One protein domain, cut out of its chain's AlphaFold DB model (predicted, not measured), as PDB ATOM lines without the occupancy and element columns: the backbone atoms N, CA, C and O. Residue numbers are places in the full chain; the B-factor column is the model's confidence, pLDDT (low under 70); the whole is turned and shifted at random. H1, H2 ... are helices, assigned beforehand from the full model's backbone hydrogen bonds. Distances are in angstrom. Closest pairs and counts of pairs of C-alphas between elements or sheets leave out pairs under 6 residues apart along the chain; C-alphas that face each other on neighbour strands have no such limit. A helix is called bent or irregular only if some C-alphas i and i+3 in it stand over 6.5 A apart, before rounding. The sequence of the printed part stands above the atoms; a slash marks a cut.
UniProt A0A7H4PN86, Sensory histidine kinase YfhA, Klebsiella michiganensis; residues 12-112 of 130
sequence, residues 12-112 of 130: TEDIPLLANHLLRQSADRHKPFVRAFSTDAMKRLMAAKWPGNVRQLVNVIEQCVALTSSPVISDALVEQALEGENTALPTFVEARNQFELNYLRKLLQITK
ATOM      1  N   THR A  12     -20.223   9.564 -68.587       74.31
ATOM      2  CA  THR A  12     -20.950  10.546 -67.770       74.31
ATOM      3  C   THR A  12     -22.469  10.484 -67.959       74.31
ATOM      4  O   THR A  12     -23.215  10.804 -67.035       74.31
ATOM      5  N   GLU A  13     -22.934   9.990 -69.109       79.50
ATOM      6  CA  GLU A  13     -24.350   9.773 -69.438       79.50
ATOM      7  C   GLU A  13     -25.036   8.730 -68.537       79.50
ATOM      8  O   GLU A  13     -26.246   8.798 -68.319       79.50
ATOM      9  N   ASP A  14     -24.274   7.801 -67.950       86.19
ATOM     10  CA  ASP A  14     -24.802   6.776 -67.042       86.19
ATOM     11  C   ASP A  14     -24.915   7.262 -65.588       86.19
ATOM     12  O   ASP A  14     -25.609   6.644 -64.772       86.19
ATOM     13  N   ILE A  15     -24.255   8.377 -65.245       89.75
ATOM     14  CA  ILE A  15     -24.212   8.914 -63.878       89.75
ATOM     15  C   ILE A  15     -25.617   9.197 -63.336       89.75
ATOM     16  O   ILE A  15     -25.887   8.759 -62.218       89.75
ATOM     17  N   PRO A  16     -26.551   9.840 -64.066       92.75
ATOM     18  CA  PRO A  16     -27.891  10.092 -63.540       92.75
ATOM     19  C   PRO A  16     -28.661   8.811 -63.209       92.75
ATOM     20  O   PRO A  16     -29.353   8.741 -62.191       92.75
ATOM     21  N   LEU A  17     -28.543   7.780 -64.047       91.06
ATOM     22  CA  LEU A  17     -29.241   6.513 -63.839       91.06
ATOM     23  C   LEU A  17     -28.663   5.765 -62.634       91.06
ATOM     24  O   LEU A  17     -29.417   5.344 -61.750       91.06
ATOM     25  N   LEU A  18     -27.333   5.666 -62.565       90.88
ATOM     26  CA  LEU A  18     -26.625   5.059 -61.439       90.88
ATOM     27  C   LEU A  18     -26.896   5.814 -60.138       90.88
ATOM     28  O   LEU A  18     -27.233   5.194 -59.131       90.88
ATOM     29  N   ALA A  19     -26.829   7.144 -60.165       93.31
ATOM     30  CA  ALA A  19     -27.038   7.968 -58.987       93.31
ATOM     31  C   ALA A  19     -28.446   7.794 -58.414       93.31
ATOM     32  O   ALA A  19     -28.606   7.597 -57.212       93.31
ATOM     33  N   ASN A  20     -29.471   7.776 -59.268       93.31
ATOM     34  CA  ASN A  20     -30.849   7.546 -58.836       93.31
ATOM     35  C   ASN A  20     -31.093   6.115 -58.335       93.31
ATOM     36  O   ASN A  20     -31.943   5.895 -57.470       93.31
ATOM     37  N   HIS A  21     -30.400   5.117 -58.887       92.12
ATOM     38  CA  HIS A  21     -30.472   3.747 -58.380       92.12
ATOM     39  C   HIS A  21     -29.854   3.643 -56.979       92.12
ATOM     40  O   HIS A  21     -30.508   3.165 -56.052       92.12
ATOM     41  N   LEU A  22     -28.634   4.155 -56.813       91.00
ATOM     42  CA  LEU A  22     -27.905   4.155 -55.544       91.00
ATOM     43  C   LEU A  22     -28.616   4.988 -54.474       91.00
ATOM     44  O   LEU A  22     -28.695   4.562 -53.326       91.00
ATOM     45  N   LEU A  23     -29.205   6.125 -54.854       92.81
ATOM     46  CA  LEU A  23     -30.017   6.952 -53.963       92.81
ATOM     47  C   LEU A  23     -31.155   6.148 -53.342       92.81
ATOM     48  O   LEU A  23     -31.281   6.123 -52.123       92.81
ATOM     49  N   ARG A  24     -31.957   5.478 -54.177       90.69
ATOM     50  CA  ARG A  24     -33.077   4.645 -53.721       90.69
ATOM     51  C   ARG A  24     -32.590   3.529 -52.807       90.69
ATOM     52  O   ARG A  24     -33.079   3.393 -51.693       90.69
ATOM     53  N   GLN A  25     -31.551   2.815 -53.233       88.88
ATOM     54  CA  GLN A  25     -30.981   1.718 -52.458       88.88
ATOM     55  C   GLN A  25     -30.481   2.165 -51.069       88.88
ATOM     56  O   GLN A  25     -30.650   1.451 -50.078       88.88
ATOM     57  N   SER A  26     -29.858   3.340 -50.984       86.06
ATOM     58  CA  SER A  26     -29.339   3.898 -49.733       86.06
ATOM     59  C   SER A  26     -30.435   4.512 -48.859       86.06
ATOM     60  O   SER A  26     -30.387   4.352 -47.635       86.06
ATOM     61  N   ALA A  27     -31.426   5.169 -49.469       86.19
ATOM     62  CA  ALA A  27     -32.566   5.778 -48.791       86.19
ATOM     63  C   ALA A  27     -33.485   4.727 -48.155       86.19
ATOM     64  O   ALA A  27     -33.839   4.887 -46.987       86.19
ATOM     65  N   ASP A  28     -33.783   3.628 -48.856       84.81
ATOM     66  CA  ASP A  28     -34.645   2.539 -48.363       84.81
ATOM     67  C   ASP A  28     -34.149   1.951 -47.035       84.81
ATOM     68  O   ASP A  28     -34.939   1.553 -46.182       84.81
ATOM     69  N   ARG A  29     -32.826   1.929 -46.832       72.75
ATOM     70  CA  ARG A  29     -32.209   1.360 -45.628       72.75
ATOM     71  C   ARG A  29     -32.156   2.313 -44.436       72.75
ATOM     72  O   ARG A  29     -32.077   1.839 -43.308       72.75
ATOM     73  N   HIS A  30     -32.137   3.629 -44.660       69.75
ATOM     74  CA  HIS A  30     -31.766   4.583 -43.604       69.75
ATOM     75  C   HIS A  30     -32.660   5.819 -43.517       69.75
ATOM     76  O   HIS A  30     -32.915   6.302 -42.415       69.75
ATOM     77  N   LYS A  31     -33.111   6.365 -44.652       78.44
ATOM     78  CA  LYS A  31     -33.854   7.630 -44.722       78.44
ATOM     79  C   LYS A  31     -34.827   7.638 -45.911       78.44
ATOM     80  O   LYS A  31     -34.570   8.316 -46.905       78.44
ATOM     81  N   PRO A  32     -35.979   6.953 -45.808       80.44
ATOM     82  CA  PRO A  32     -36.932   6.806 -46.917       80.44
ATOM     83  C   PRO A  32     -37.600   8.124 -47.356       80.44
ATOM     84  O   PRO A  32     -38.295   8.178 -48.370       80.44
ATOM     85  N   PHE A  33     -37.408   9.219 -46.610       83.19
ATOM     86  CA  PHE A  33     -37.866  10.546 -47.025       83.19
ATOM     87  C   PHE A  33     -36.993  11.172 -48.125       83.19
ATOM     88  O   PHE A  33     -37.462  12.084 -48.802       83.19
ATOM     89  N   VAL A  34     -35.754  10.706 -48.309       89.12
ATOM     90  CA  VAL A  34     -34.822  11.207 -49.328       89.12
ATOM     91  C   VAL A  34     -35.184  10.595 -50.676       89.12
ATOM     92  O   VAL A  34     -35.200   9.377 -50.821       89.12
ATOM     93  N   ARG A  35     -35.502  11.434 -51.664       90.25
ATOM     94  CA  ARG A  35     -36.140  10.982 -52.914       90.25
ATOM     95  C   ARG A  35     -35.451  11.455 -54.179       90.25
ATOM     96  O   ARG A  35     -35.610  10.811 -55.213       90.25
ATOM     97  N   ALA A  36     -34.727  12.568 -54.122       94.31
ATOM     98  CA  ALA A  36     -34.141  13.163 -55.315       94.31
ATOM     99  C   ALA A  36     -32.854  13.940 -55.022       94.31
ATOM    100  O   ALA A  36     -32.582  14.339 -53.891       94.31
ATOM    101  N   PHE A  37     -32.108  14.205 -56.089       96.75
ATOM    102  CA  PHE A  37     -31.095  15.253 -56.144       96.75
ATOM    103  C   PHE A  37     -31.718  16.527 -56.716       96.75
ATOM    104  O   PHE A  37     -32.618  16.456 -57.555       96.75
ATOM    105  N   SER A  38     -31.228  17.692 -56.297       96.81
ATOM    106  CA  SER A  38     -31.514  18.933 -57.011       96.81
ATOM    107  C   SER A  38     -30.894  18.889 -58.411       96.81
ATOM    108  O   SER A  38     -29.953  18.134 -58.682       96.81
ATOM    109  N   THR A  39     -31.400  19.722 -59.319       95.19
ATOM    110  CA  THR A  39     -30.855  19.832 -60.677       95.19
ATOM    111  C   THR A  39     -29.364  20.173 -60.659       95.19
ATOM    112  O   THR A  39     -28.588  19.590 -61.414       95.19
ATOM    113  N   ASP A  40     -28.944  21.074 -59.773       95.62
ATOM    114  CA  ASP A  40     -27.542  21.490 -59.675       95.62
ATOM    115  C   ASP A  40     -26.664  20.426 -59.006       95.62
ATOM    116  O   ASP A  40     -25.526  20.220 -59.431       95.62
ATOM    117  N   ALA A  41     -27.212  19.655 -58.061       95.75
ATOM    118  CA  ALA A  41     -26.532  18.493 -57.494       95.75
ATOM    119  C   ALA A  41     -26.241  17.444 -58.573       95.75
ATOM    120  O   ALA A  41     -25.124  16.937 -58.667       95.75
ATOM    121  N   MET A  42     -27.220  17.166 -59.440       95.88
ATOM    122  CA  MET A  42     -27.039  16.233 -60.551       95.88
ATOM    123  C   MET A  42     -25.991  16.734 -61.552       95.88
ATOM    124  O   MET A  42     -25.100  15.977 -61.932       95.88
ATOM    125  N   LYS A  43     -26.034  18.020 -61.935       94.75
ATOM    126  CA  LYS A  43     -24.998  18.620 -62.798       94.75
ATOM    127  C   LYS A  43     -23.602  18.445 -62.206       94.75
ATOM    128  O   LYS A  43     -22.670  18.105 -62.930       94.75
ATOM    129  N   ARG A  44     -23.464  18.641 -60.894       93.75
ATOM    130  CA  ARG A  44     -22.191  18.491 -60.189       93.75
ATOM    131  C   ARG A  44     -21.689  17.048 -60.198       93.75
ATOM    132  O   ARG A  44     -20.515  16.830 -60.481       93.75
ATOM    133  N   LEU A  45     -22.570  16.072 -59.970       93.00
ATOM    134  CA  LEU A  45     -22.225  14.652 -60.094       93.00
ATOM    135  C   LEU A  45     -21.738  14.313 -61.511       93.00
ATOM    136  O   LEU A  45     -20.747  13.606 -61.665       93.00
ATOM    137  N   MET A  46     -22.392  14.838 -62.549       91.94
ATOM    138  CA  MET A  46     -21.991  14.595 -63.941       91.94
ATOM    139  C   MET A  46     -20.656  15.257 -64.315       91.94
ATOM    140  O   MET A  46     -19.931  14.728 -65.151       91.94
ATOM    141  N   ALA A  47     -20.331  16.404 -63.711       91.31
ATOM    142  CA  ALA A  47     -19.104  17.155 -63.987       91.31
ATOM    143  C   ALA A  47     -17.872  16.644 -63.213       91.31
ATOM    144  O   ALA A  47     -16.745  17.063 -63.494       91.31
ATOM    145  N   ALA A  48     -18.061  15.770 -62.221       89.19
ATOM    146  CA  ALA A  48     -16.971  15.231 -61.420       89.19
ATOM    147  C   ALA A  48     -16.102  14.233 -62.212       89.19
ATOM    148  O   ALA A  48     -16.559  13.537 -63.115       89.19
ATOM    149  N   LYS A  49     -14.814  14.150 -61.850       84.25
ATOM    150  CA  LYS A  49     -13.808  13.341 -62.567       84.25
ATOM    151  C   LYS A  49     -13.821  11.850 -62.215       84.25
ATOM    152  O   LYS A  49     -13.177  11.072 -62.906       84.25
ATOM    153  N   TRP A  50     -14.483  11.469 -61.125       87.75
ATOM    154  CA  TRP A  50     -14.622  10.088 -60.643       87.75
ATOM    155  C   TRP A  50     -13.351   9.205 -60.727       87.75
ATOM    156  O   TRP A  50     -13.428   8.099 -61.270       87.75
ATOM    157  N   PRO A  51     -12.177   9.623 -60.197       79.12
ATOM    158  CA  PRO A  51     -10.958   8.798 -60.198       79.12
ATOM    159  C   PRO A  51     -11.134   7.405 -59.562       79.12
ATOM    160  O   PRO A  51     -10.433   6.468 -59.939       79.12
ATOM    161  N   GLY A  52     -12.070   7.245 -58.620       79.06
ATOM    162  CA  GLY A  52     -12.416   5.953 -58.015       79.06
ATOM    163  C   GLY A  52     -13.604   5.236 -58.676       79.06
ATOM    164  O   GLY A  52     -14.119   4.267 -58.107       79.06
ATOM    165  N   ASN A  53     -14.043   5.684 -59.857       85.31
ATOM    166  CA  ASN A  53     -15.144   5.122 -60.644       85.31
ATOM    167  C   ASN A  53     -16.442   4.948 -59.829       85.31
ATOM    168  O   ASN A  53     -16.821   5.804 -59.034       85.31
ATOM    169  N   VAL A  54     -17.135   3.823 -60.021       83.75
ATOM    170  CA  VAL A  54     -18.417   3.516 -59.372       83.75
ATOM    171  C   VAL A  54     -18.280   3.437 -57.853       83.75
ATOM    172  O   VAL A  54     -19.183   3.877 -57.154       83.75
ATOM    173  N   ARG A  55     -17.154   2.933 -57.327       84.00
ATOM    174  CA  ARG A  55     -16.932   2.875 -55.872       84.00
ATOM    175  C   ARG A  55     -17.000   4.272 -55.261       84.00
ATOM    176  O   ARG A  55     -17.630   4.463 -54.233       84.00
ATOM    177  N   GLN A  56     -16.393   5.236 -55.944       87.06
ATOM    178  CA  GLN A  56     -16.412   6.629 -55.534       87.06
ATOM    179  C   GLN A  56     -17.829   7.219 -55.550       87.06
ATOM    180  O   GLN A  56     -18.282   7.830 -54.587       87.06
ATOM    181  N   LEU A  57     -18.571   6.971 -56.633       89.69
ATOM    182  CA  LEU A  57     -19.963   7.406 -56.752       89.69
ATOM    183  C   LEU A  57     -20.842   6.849 -55.622       89.69
ATOM    184  O   LEU A  57     -21.648   7.584 -55.056       89.69
ATOM    185  N   VAL A  58     -20.678   5.568 -55.277       89.19
ATOM    186  CA  VAL A  58     -21.405   4.926 -54.170       89.19
ATOM    187  C   VAL A  58     -21.160   5.670 -52.861       89.19
ATOM    188  O   VAL A  58     -22.121   6.065 -52.204       89.19
ATOM    189  N   ASN A  59     -19.898   5.921 -52.523       86.81
ATOM    190  CA  ASN A  59     -19.521   6.584 -51.276       86.81
ATOM    191  C   ASN A  59     -20.115   7.989 -51.162       86.81
ATOM    192  O   ASN A  59     -20.728   8.322 -50.149       86.81
ATOM    193  N   VAL A  60     -19.976   8.797 -52.220       91.56
ATOM    194  CA  VAL A  60     -20.505  10.166 -52.264       91.56
ATOM    195  C   VAL A  60     -22.016  10.163 -52.047       91.56
ATOM    196  O   VAL A  60     -22.535  10.959 -51.262       91.56
ATOM    197  N   ILE A  61     -22.737   9.247 -52.696       91.94
ATOM    198  CA  ILE A  61     -24.195   9.151 -52.568       91.94
ATOM    199  C   ILE A  61     -24.598   8.683 -51.172       91.94
ATOM    200  O   ILE A  61     -25.503   9.269 -50.578       91.94
ATOM    201  N   GLU A  62     -23.938   7.662 -50.626       88.50
ATOM    202  CA  GLU A  62     -24.190   7.203 -49.258       88.50
ATOM    203  C   GLU A  62     -23.967   8.322 -48.240       88.50
ATOM    204  O   GLU A  62     -24.814   8.538 -47.373       88.50
ATOM    205  N   GLN A  63     -22.878   9.078 -48.384       87.94
ATOM    206  CA  GLN A  63     -22.583  10.224 -47.534       87.94
ATOM    207  C   GLN A  63     -23.657  11.312 -47.664       87.94
ATOM    208  O   GLN A  63     -24.144  11.813 -46.650       87.94
ATOM    209  N   CYS A  64     -24.097  11.637 -48.882       91.00
ATOM    210  CA  CYS A  64     -25.178  12.601 -49.093       91.00
ATOM    211  C   CYS A  64     -26.491  12.151 -48.432       91.00
ATOM    212  O   CYS A  64     -27.154  12.950 -47.774       91.00
ATOM    213  N   VAL A  65     -26.864  10.873 -48.549       89.88
ATOM    214  CA  VAL A  65     -28.061  10.326 -47.886       89.88
ATOM    215  C   VAL A  65     -27.903  10.355 -46.362       89.88
ATOM    216  O   VAL A  65     -28.818  10.755 -45.639       89.88
ATOM    217  N   ALA A  66     -26.732   9.989 -45.843       85.00
ATOM    218  CA  ALA A  66     -26.461   9.989 -44.409       85.00
ATOM    219  C   ALA A  66     -26.505  11.401 -43.800       85.00
ATOM    220  O   ALA A  66     -26.991  11.567 -42.680       85.00
ATOM    221  N   LEU A  67     -26.070  12.421 -44.541       84.94
ATOM    222  CA  LEU A  67     -25.976  13.801 -44.056       84.94
ATOM    223  C   LEU A  67     -27.201  14.664 -44.379       84.94
ATOM    224  O   LEU A  67     -27.447  15.642 -43.679       84.94
ATOM    225  N   THR A  68     -27.998  14.320 -45.395       86.31
ATOM    226  CA  THR A  68     -29.162  15.141 -45.754       86.31
ATOM    227  C   THR A  68     -30.251  15.089 -44.681       86.31
ATOM    228  O   THR A  68     -30.584  14.032 -44.133       86.31
ATOM    229  N   SER A  69     -30.850  16.249 -44.428       85.12
ATOM    230  CA  SER A  69     -32.051  16.420 -43.598       85.12
ATOM    231  C   SER A  69     -33.264  16.843 -44.434       85.12
ATOM    232  O   SER A  69     -34.306  17.188 -43.887       85.12
ATOM    233  N   SER A  70     -33.129  16.827 -45.765       88.81
ATOM    234  CA  SER A  70     -34.148  17.242 -46.729       88.81
ATOM    235  C   SER A  70     -34.508  16.091 -47.678       88.81
ATOM    236  O   SER A  70     -33.636  15.277 -48.005       88.81
ATOM    237  N   PRO A  71     -35.758  16.025 -48.181       91.44
ATOM    238  CA  PRO A  71     -36.146  15.089 -49.239       91.44
ATOM    239  C   PRO A  71     -35.334  15.224 -50.533       91.44
ATOM    240  O   PRO A  71     -35.279  14.281 -51.326       91.44
ATOM    241  N   VAL A  72     -34.720  16.391 -50.747       95.06
ATOM    242  CA  VAL A  72     -33.907  16.710 -51.923       95.06
ATOM    243  C   VAL A  72     -32.473  16.995 -51.486       95.06
ATOM    244  O   VAL A  72     -32.239  17.879 -50.661       95.06
ATOM    245  N   ILE A  73     -31.516  16.258 -52.048       94.75
ATOM    246  CA  ILE A  73     -30.080  16.470 -51.838       94.75
ATOM    247  C   ILE A  73     -29.641  17.708 -52.627       94.75
ATOM    248  O   ILE A  73     -29.833  17.767 -53.844       94.75
ATOM    249  N   SER A  74     -29.059  18.687 -51.937       95.12
ATOM    250  CA  SER A  74     -28.537  19.918 -52.536       95.12
ATOM    251  C   SER A  74     -27.157  19.719 -53.164       95.12
ATOM    252  O   SER A  74     -26.436  18.767 -52.864       95.12
ATOM    253  N   ASP A  75     -26.774  20.646 -54.035       95.25
ATOM    254  CA  ASP A  75     -25.466  20.666 -54.685       95.25
ATOM    255  C   ASP A  75     -24.333  20.926 -53.686       95.25
ATOM    256  O   ASP A  75     -23.296  20.276 -53.783       95.25
ATOM    257  N   ALA A  76     -24.567  21.783 -52.688       92.12
ATOM    258  CA  ALA A  76     -23.621  22.034 -51.602       92.12
ATOM    259  C   ALA A  76     -23.281  20.752 -50.825       92.12
ATOM    260  O   ALA A  76     -22.132  20.532 -50.446       92.12
ATOM    261  N   LEU A  77     -24.263  19.864 -50.623       90.56
ATOM    262  CA  LEU A  77     -24.022  18.597 -49.937       90.56
ATOM    263  C   LEU A  77     -23.204  17.627 -50.798       90.56
ATOM    264  O   LEU A  77     -22.334  16.927 -50.285       90.56
ATOM    265  N   VAL A  78     -23.463  17.609 -52.109       93.06
ATOM    266  CA  VAL A  78     -22.666  16.835 -53.071       93.06
ATOM    267  C   VAL A  78     -21.232  17.353 -53.134       93.06
ATOM    268  O   VAL A  78     -20.301  16.554 -53.147       93.06
ATOM    269  N   GLU A  79     -21.037  18.672 -53.148       91.44
ATOM    270  CA  GLU A  79     -19.717  19.305 -53.112       91.44
ATOM    271  C   GLU A  79     -18.942  18.904 -51.857       91.44
ATOM    272  O   GLU A  79     -17.840  18.369 -51.963       91.44
ATOM    273  N   GLN A  80     -19.570  19.023 -50.687       87.88
ATOM    274  CA  GLN A  80     -18.974  18.602 -49.424       87.88
ATOM    275  C   GLN A  80     -18.599  17.108 -49.419       87.88
ATOM    276  O   GLN A  80     -17.559  16.728 -48.881       87.88
ATOM    277  N   ALA A  81     -19.431  16.238 -50.000       88.00
ATOM    278  CA  ALA A  81     -19.142  14.807 -50.079       88.00
ATOM    279  C   ALA A  81     -17.978  14.490 -51.038       88.00
ATOM    280  O   ALA A  81     -17.136  13.651 -50.724       88.00
ATOM    281  N   LEU A  82     -17.891  15.193 -52.171       87.50
ATOM    282  CA  LEU A  82     -16.783  15.064 -53.126       87.50
ATOM    283  C   LEU A  82     -15.446  15.538 -52.536       87.50
ATOM    284  O   LEU A  82     -14.411  14.922 -52.788       87.50
ATOM    285  N   GLU A  83     -15.455  16.613 -51.746       83.00
ATOM    286  CA  GLU A  83     -14.274  17.092 -51.016       83.00
ATOM    287  C   GLU A  83     -13.880  16.134 -49.885       83.00
ATOM    288  O   GLU A  83     -12.698  15.837 -49.686       83.00
ATOM    289  N   GLY A  84     -14.880  15.614 -49.167       68.25
ATOM    290  CA  GLY A  84     -14.711  14.706 -48.038       68.25
ATOM    291  C   GLY A  84     -14.014  13.400 -48.405       68.25
ATOM    292  O   GLY A  84     -13.173  12.951 -47.638       68.25
ATOM    293  N   GLU A  85     -14.278  12.837 -49.585       64.88
ATOM    294  CA  GLU A  85     -13.616  11.618 -50.072       64.88
ATOM    295  C   GLU A  85     -12.127  11.770 -50.391       64.88
ATOM    296  O   GLU A  85     -11.391  10.781 -50.412       64.88
ATOM    297  N   ASN A  86     -11.663  12.993 -50.645       56.28
ATOM    298  CA  ASN A  86     -10.232  13.251 -50.795       56.28
ATOM    299  C   ASN A  86      -9.499  13.121 -49.442       56.28
ATOM    300  O   ASN A  86      -8.273  13.038 -49.379       56.28
ATOM    301  N   THR A  87     -10.269  13.065 -48.354       52.72
ATOM    302  CA  THR A  87      -9.831  12.762 -46.996       52.72
ATOM    303  C   THR A  87     -10.251  11.319 -46.701       52.72
ATOM    304  O   THR A  87     -11.371  10.932 -46.997       52.72
ATOM    305  N   ALA A  88      -9.369  10.482 -46.155       50.78
ATOM    306  CA  ALA A  88      -9.579   9.034 -45.996       50.78
ATOM    307  C   ALA A  88     -10.643   8.641 -44.936       50.78
ATOM    308  O   ALA A  88     -10.374   7.838 -44.042       50.78
ATOM    309  N   LEU A  89     -11.838   9.229 -44.986       52.41
ATOM    310  CA  LEU A  89     -12.952   8.894 -44.113       52.41
ATOM    311  C   LEU A  89     -13.614   7.592 -44.600       52.41
ATOM    312  O   LEU A  89     -13.901   7.462 -45.792       52.41
ATOM    313  N   PRO A  90     -13.844   6.618 -43.700       53.53
ATOM    314  CA  PRO A  90     -14.525   5.376 -44.044       53.53
ATOM    315  C   PRO A  90     -15.958   5.655 -44.507       53.53
ATOM    316  O   PRO A  90     -16.608   6.591 -44.034       53.53
ATOM    317  N   THR A  91     -16.460   4.819 -45.413       61.62
ATOM    318  CA  THR A  91     -17.845   4.893 -45.909       61.62
ATOM    319  C   THR A  91     -18.851   4.749 -44.773       61.62
ATOM    320  O   THR A  91     -18.525   4.233 -43.708       61.62
ATOM    321  N   PHE A  92     -20.109   5.148 -44.981       57.25
ATOM    322  CA  PHE A  92     -21.141   4.972 -43.956       57.25
ATOM    323  C   PHE A  92     -21.316   3.495 -43.567       57.25
ATOM    324  O   PHE A  92     -21.440   3.175 -42.383       57.25
ATOM    325  N   VAL A  93     -21.263   2.582 -44.545       57.09
ATOM    326  CA  VAL A  93     -21.299   1.135 -44.296       57.09
ATOM    327  C   VAL A  93     -20.077   0.682 -43.499       57.09
ATOM    328  O   VAL A  93     -20.231  -0.050 -42.524       57.09
ATOM    329  N   GLU A  94     -18.873   1.134 -43.850       63.47
ATOM    330  CA  GLU A  94     -17.654   0.787 -43.111       63.47
ATOM    331  C   GLU A  94     -17.641   1.383 -41.701       63.47
ATOM    332  O   GLU A  94     -17.274   0.685 -40.759       63.47
ATOM    333  N   ALA A  95     -18.091   2.625 -41.527       64.25
ATOM    334  CA  ALA A  95     -18.197   3.295 -40.237       64.25
ATOM    335  C   ALA A  95     -19.226   2.600 -39.335       64.25
ATOM    336  O   ALA A  95     -18.942   2.342 -38.165       64.25
ATOM    337  N   ARG A  96     -20.392   2.221 -39.879       61.12
ATOM    338  CA  ARG A  96     -21.413   1.448 -39.157       61.12
ATOM    339  C   ARG A  96     -20.906   0.054 -38.796       61.12
ATOM    340  O   ARG A  96     -21.010  -0.333 -37.639       61.12
ATOM    341  N   ASN A  97     -20.312  -0.670 -39.744       62.03
ATOM    342  CA  ASN A  97     -19.769  -2.007 -39.499       62.03
ATOM    343  C   ASN A  97     -18.635  -1.962 -38.462       62.03
ATOM    344  O   ASN A  97     -18.576  -2.799 -37.564       62.03
ATOM    345  N   GLN A  98     -17.746  -0.967 -38.537       63.94
ATOM    346  CA  GLN A  98     -16.710  -0.761 -37.523       63.94
ATOM    347  C   GLN A  98     -17.311  -0.410 -36.165       63.94
ATOM    348  O   GLN A  98     -16.811  -0.885 -35.145       63.94
ATOM    349  N   PHE A  99     -18.370   0.398 -36.124       68.06
ATOM    350  CA  PHE A  99     -19.059   0.721 -34.882       68.06
ATOM    351  C   PHE A  99     -19.722  -0.517 -34.266       68.06
ATOM    352  O   PHE A  99     -19.502  -0.778 -33.087       68.06
ATOM    353  N   GLU A 100     -20.446  -1.320 -35.049       67.56
ATOM    354  CA  GLU A 100     -21.059  -2.580 -34.601       67.56
ATOM    355  C   GLU A 100     -20.016  -3.569 -34.076       67.56
ATOM    356  O   GLU A 100     -20.156  -4.078 -32.963       67.56
ATOM    357  N   LEU A 101     -18.931  -3.792 -34.821       69.94
ATOM    358  CA  LEU A 101     -17.843  -4.672 -34.390       69.94
ATOM    359  C   LEU A 101     -17.181  -4.167 -33.105       69.94
ATOM    360  O   LEU A 101     -16.899  -4.951 -32.198       69.94
ATOM    361  N   ASN A 102     -16.948  -2.859 -32.992       72.06
ATOM    362  CA  ASN A 102     -16.368  -2.273 -31.788       72.06
ATOM    363  C   ASN A 102     -17.327  -2.311 -30.594       72.06
ATOM    364  O   ASN A 102     -16.873  -2.538 -29.472       72.06
ATOM    365  N   TYR A 103     -18.626  -2.126 -30.818       68.44
ATOM    366  CA  TYR A 103     -19.661  -2.225 -29.795       68.44
ATOM    367  C   TYR A 103     -19.790  -3.659 -29.282       68.44
ATOM    368  O   TYR A 103     -19.706  -3.879 -28.075       68.44
ATOM    369  N   LEU A 104     -19.870  -4.644 -30.182       68.38
ATOM    370  CA  LEU A 104     -19.906  -6.062 -29.827       68.38
ATOM    371  C   LEU A 104     -18.627  -6.483 -29.096       68.38
ATOM    372  O   LEU A 104     -18.685  -7.164 -28.074       68.38
ATOM    373  N   ARG A 105     -17.460  -6.020 -29.558       68.50
ATOM    374  CA  ARG A 105     -16.182  -6.271 -28.884       68.50
ATOM    375  C   ARG A 105     -16.143  -5.657 -27.483       68.50
ATOM    376  O   ARG A 105     -15.669  -6.315 -26.560       68.50
ATOM    377  N   LYS A 106     -16.663  -4.438 -27.298       66.75
ATOM    378  CA  LYS A 106     -16.804  -3.817 -25.970       66.75
ATOM    379  C   LYS A 106     -17.774  -4.588 -25.085       66.75
ATOM    380  O   LYS A 106     -17.435  -4.840 -23.936       66.75
ATOM    381  N   LEU A 107     -18.930  -5.003 -25.604       68.00
ATOM    382  CA  LEU A 107     -19.892  -5.827 -24.871       68.00
ATOM    383  C   LEU A 107     -19.252  -7.131 -24.391       68.00
ATOM    384  O   LEU A 107     -19.297  -7.412 -23.199       68.00
ATOM    385  N   LEU A 108     -18.572  -7.860 -25.280       67.94
ATOM    386  CA  LEU A 108     -17.875  -9.103 -24.939       67.94
ATOM    387  C   LEU A 108     -16.798  -8.889 -23.863       67.94
ATOM    388  O   LEU A 108     -16.692  -9.688 -22.929       67.94
ATOM    389  N   GLN A 109     -16.043  -7.788 -23.945       65.19
ATOM    390  CA  GLN A 109     -15.038  -7.419 -22.942       65.19
ATOM    391  C   GLN A 109     -15.654  -7.035 -21.591       65.19
ATOM    392  O   GLN A 109     -15.110  -7.411 -20.554       65.19
ATOM    393  N   ILE A 110     -16.788  -6.331 -21.589       61.28
ATOM    394  CA  ILE A 110     -17.525  -5.966 -20.370       61.28
ATOM    395  C   ILE A 110     -18.135  -7.217 -19.726       61.28
ATOM    396  O   ILE A 110     -18.099  -7.357 -18.507       61.28
ATOM    397  N   THR A 111     -18.597  -8.177 -20.531       58.00
ATOM    398  CA  THR A 111     -19.102  -9.468 -20.039       58.00
ATOM    399  C   THR A 111     -18.010 -10.455 -19.611       58.00
ATOM    400  O   THR A 111     -18.358 -11.559 -19.201       58.00
ATOM    401  N   LYS A 112     -16.712 -10.090 -19.689       51.88
ATOM    402  CA  LYS A 112     -15.536 -10.856 -19.203       51.88
ATOM    403  C   LYS A 112     -15.706 -12.392 -19.239       51.88
ATOM    404  O   LYS A 112     -15.425 -13.076 -18.261       51.88
TER     405      LYS A 112
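What this domain is: This is residues 12 to 112 of the 130 residues of the protein "Sensory histidine kinase YfhA" of Klebsiella michiganensis (UniProt A0A7H4PN86). A compact head of four helices, H1 to H4, has one long helix, H5, leading away from it as an arm; residues 99 to 112, of which 99 to 110 belong to H5, stick out on their own. In the head, H3 runs through the middle, with H1 packed at a slant on one side of it and H4 crossing it on the other, while H2 lies at the end far from the arm and reaches both H1 and H4. The printed part has 101 residues with five named helices, H1 to H5 in that order along the chain, and no named strand; the class is all helix. With a radius of gyration of the C-alphas of 15.4 A the whole is only just loose, close to compact, and it is elongated, with spans of 54 by 29 by 21 A, the arm making much of the length.

How they stand to each other: H1, residues 12 to 30, touches H2, residues 39 to 47, with its residues 12 to 16 alone. The closest C-alphas of the two are those of Thr 12 and Met 46, 5.7 A apart, and the helices run opposite ways at a steep tilt of 60 degrees. H1 also touches H3, residues 53 to 67, which is the hub and touches three other helices. The closest C-alphas here are those of Ser 26 and Glu 62, 6.1 A apart, and the two run the same way at a steep tilt of 42 degrees. H2 and H3 are only just apart, with their closest C-alphas at 8.3 A. H2 touches H4, residues 75 to 84, where the closest C-alphas, those of Ala 41 and Asp 75, are 3.7 A apart; the two run the same way at a shallow tilt of 35.0 degrees, only just short of steep. H3 touches H4 with the C-alphas of Val 60 and Ala 81 closest at 5.3 A, and they run opposite ways at a steep tilt of 62 degrees. H5, residues 92 to 110, touches H3 with residue 92 alone. The closest C-alphas are those of Phe 92 and Glu 62, 6.5 A apart, and the lines stand at a steep tilt of 66 degrees. H5 is apart from H1, H2 and H4, and H1 is apart from H4. Outside the named helices, residues 36 to 37 pair with residues 72 to 73, parallel, as strands do. In H2, H3, H4 and H5 every O i to N i+4 pair is within hydrogen-bond range; in H1 11 of 15 are.

Where its parts are: H1 begins at C-alpha 12, at (-20.950, 10.546, -67.770), and measures 27.1 A from first to last C-alpha. It is irregular, but only just: C-alphas 13 and 16 are 6.9 A apart. H2 is 12.5 A long and H3 21.6 A, with C-alpha 53 at (-15.144, 5.122, -60.644). H4 is 14.0 A long. H5 measures 26.2 A and ends at C-alpha 110, at (-17.525, -5.966, -20.370).

The domain as a whole: The two C-alphas farthest apart are those of Glu 13 and Lys 112, at 55.0 A. Without the free residues 99 to 112, the body of 87 residues spans 34 by 29 by 21 A and has a radius of gyration of 11.8 A. The printed part has no cut. The link from H2 to H3 is tight, the other three are short, and no link is long. The mean pLDDT of the printed part is 81.1; it is under 70 at residue 30, residues 84 to 101 and residues 103 to 112.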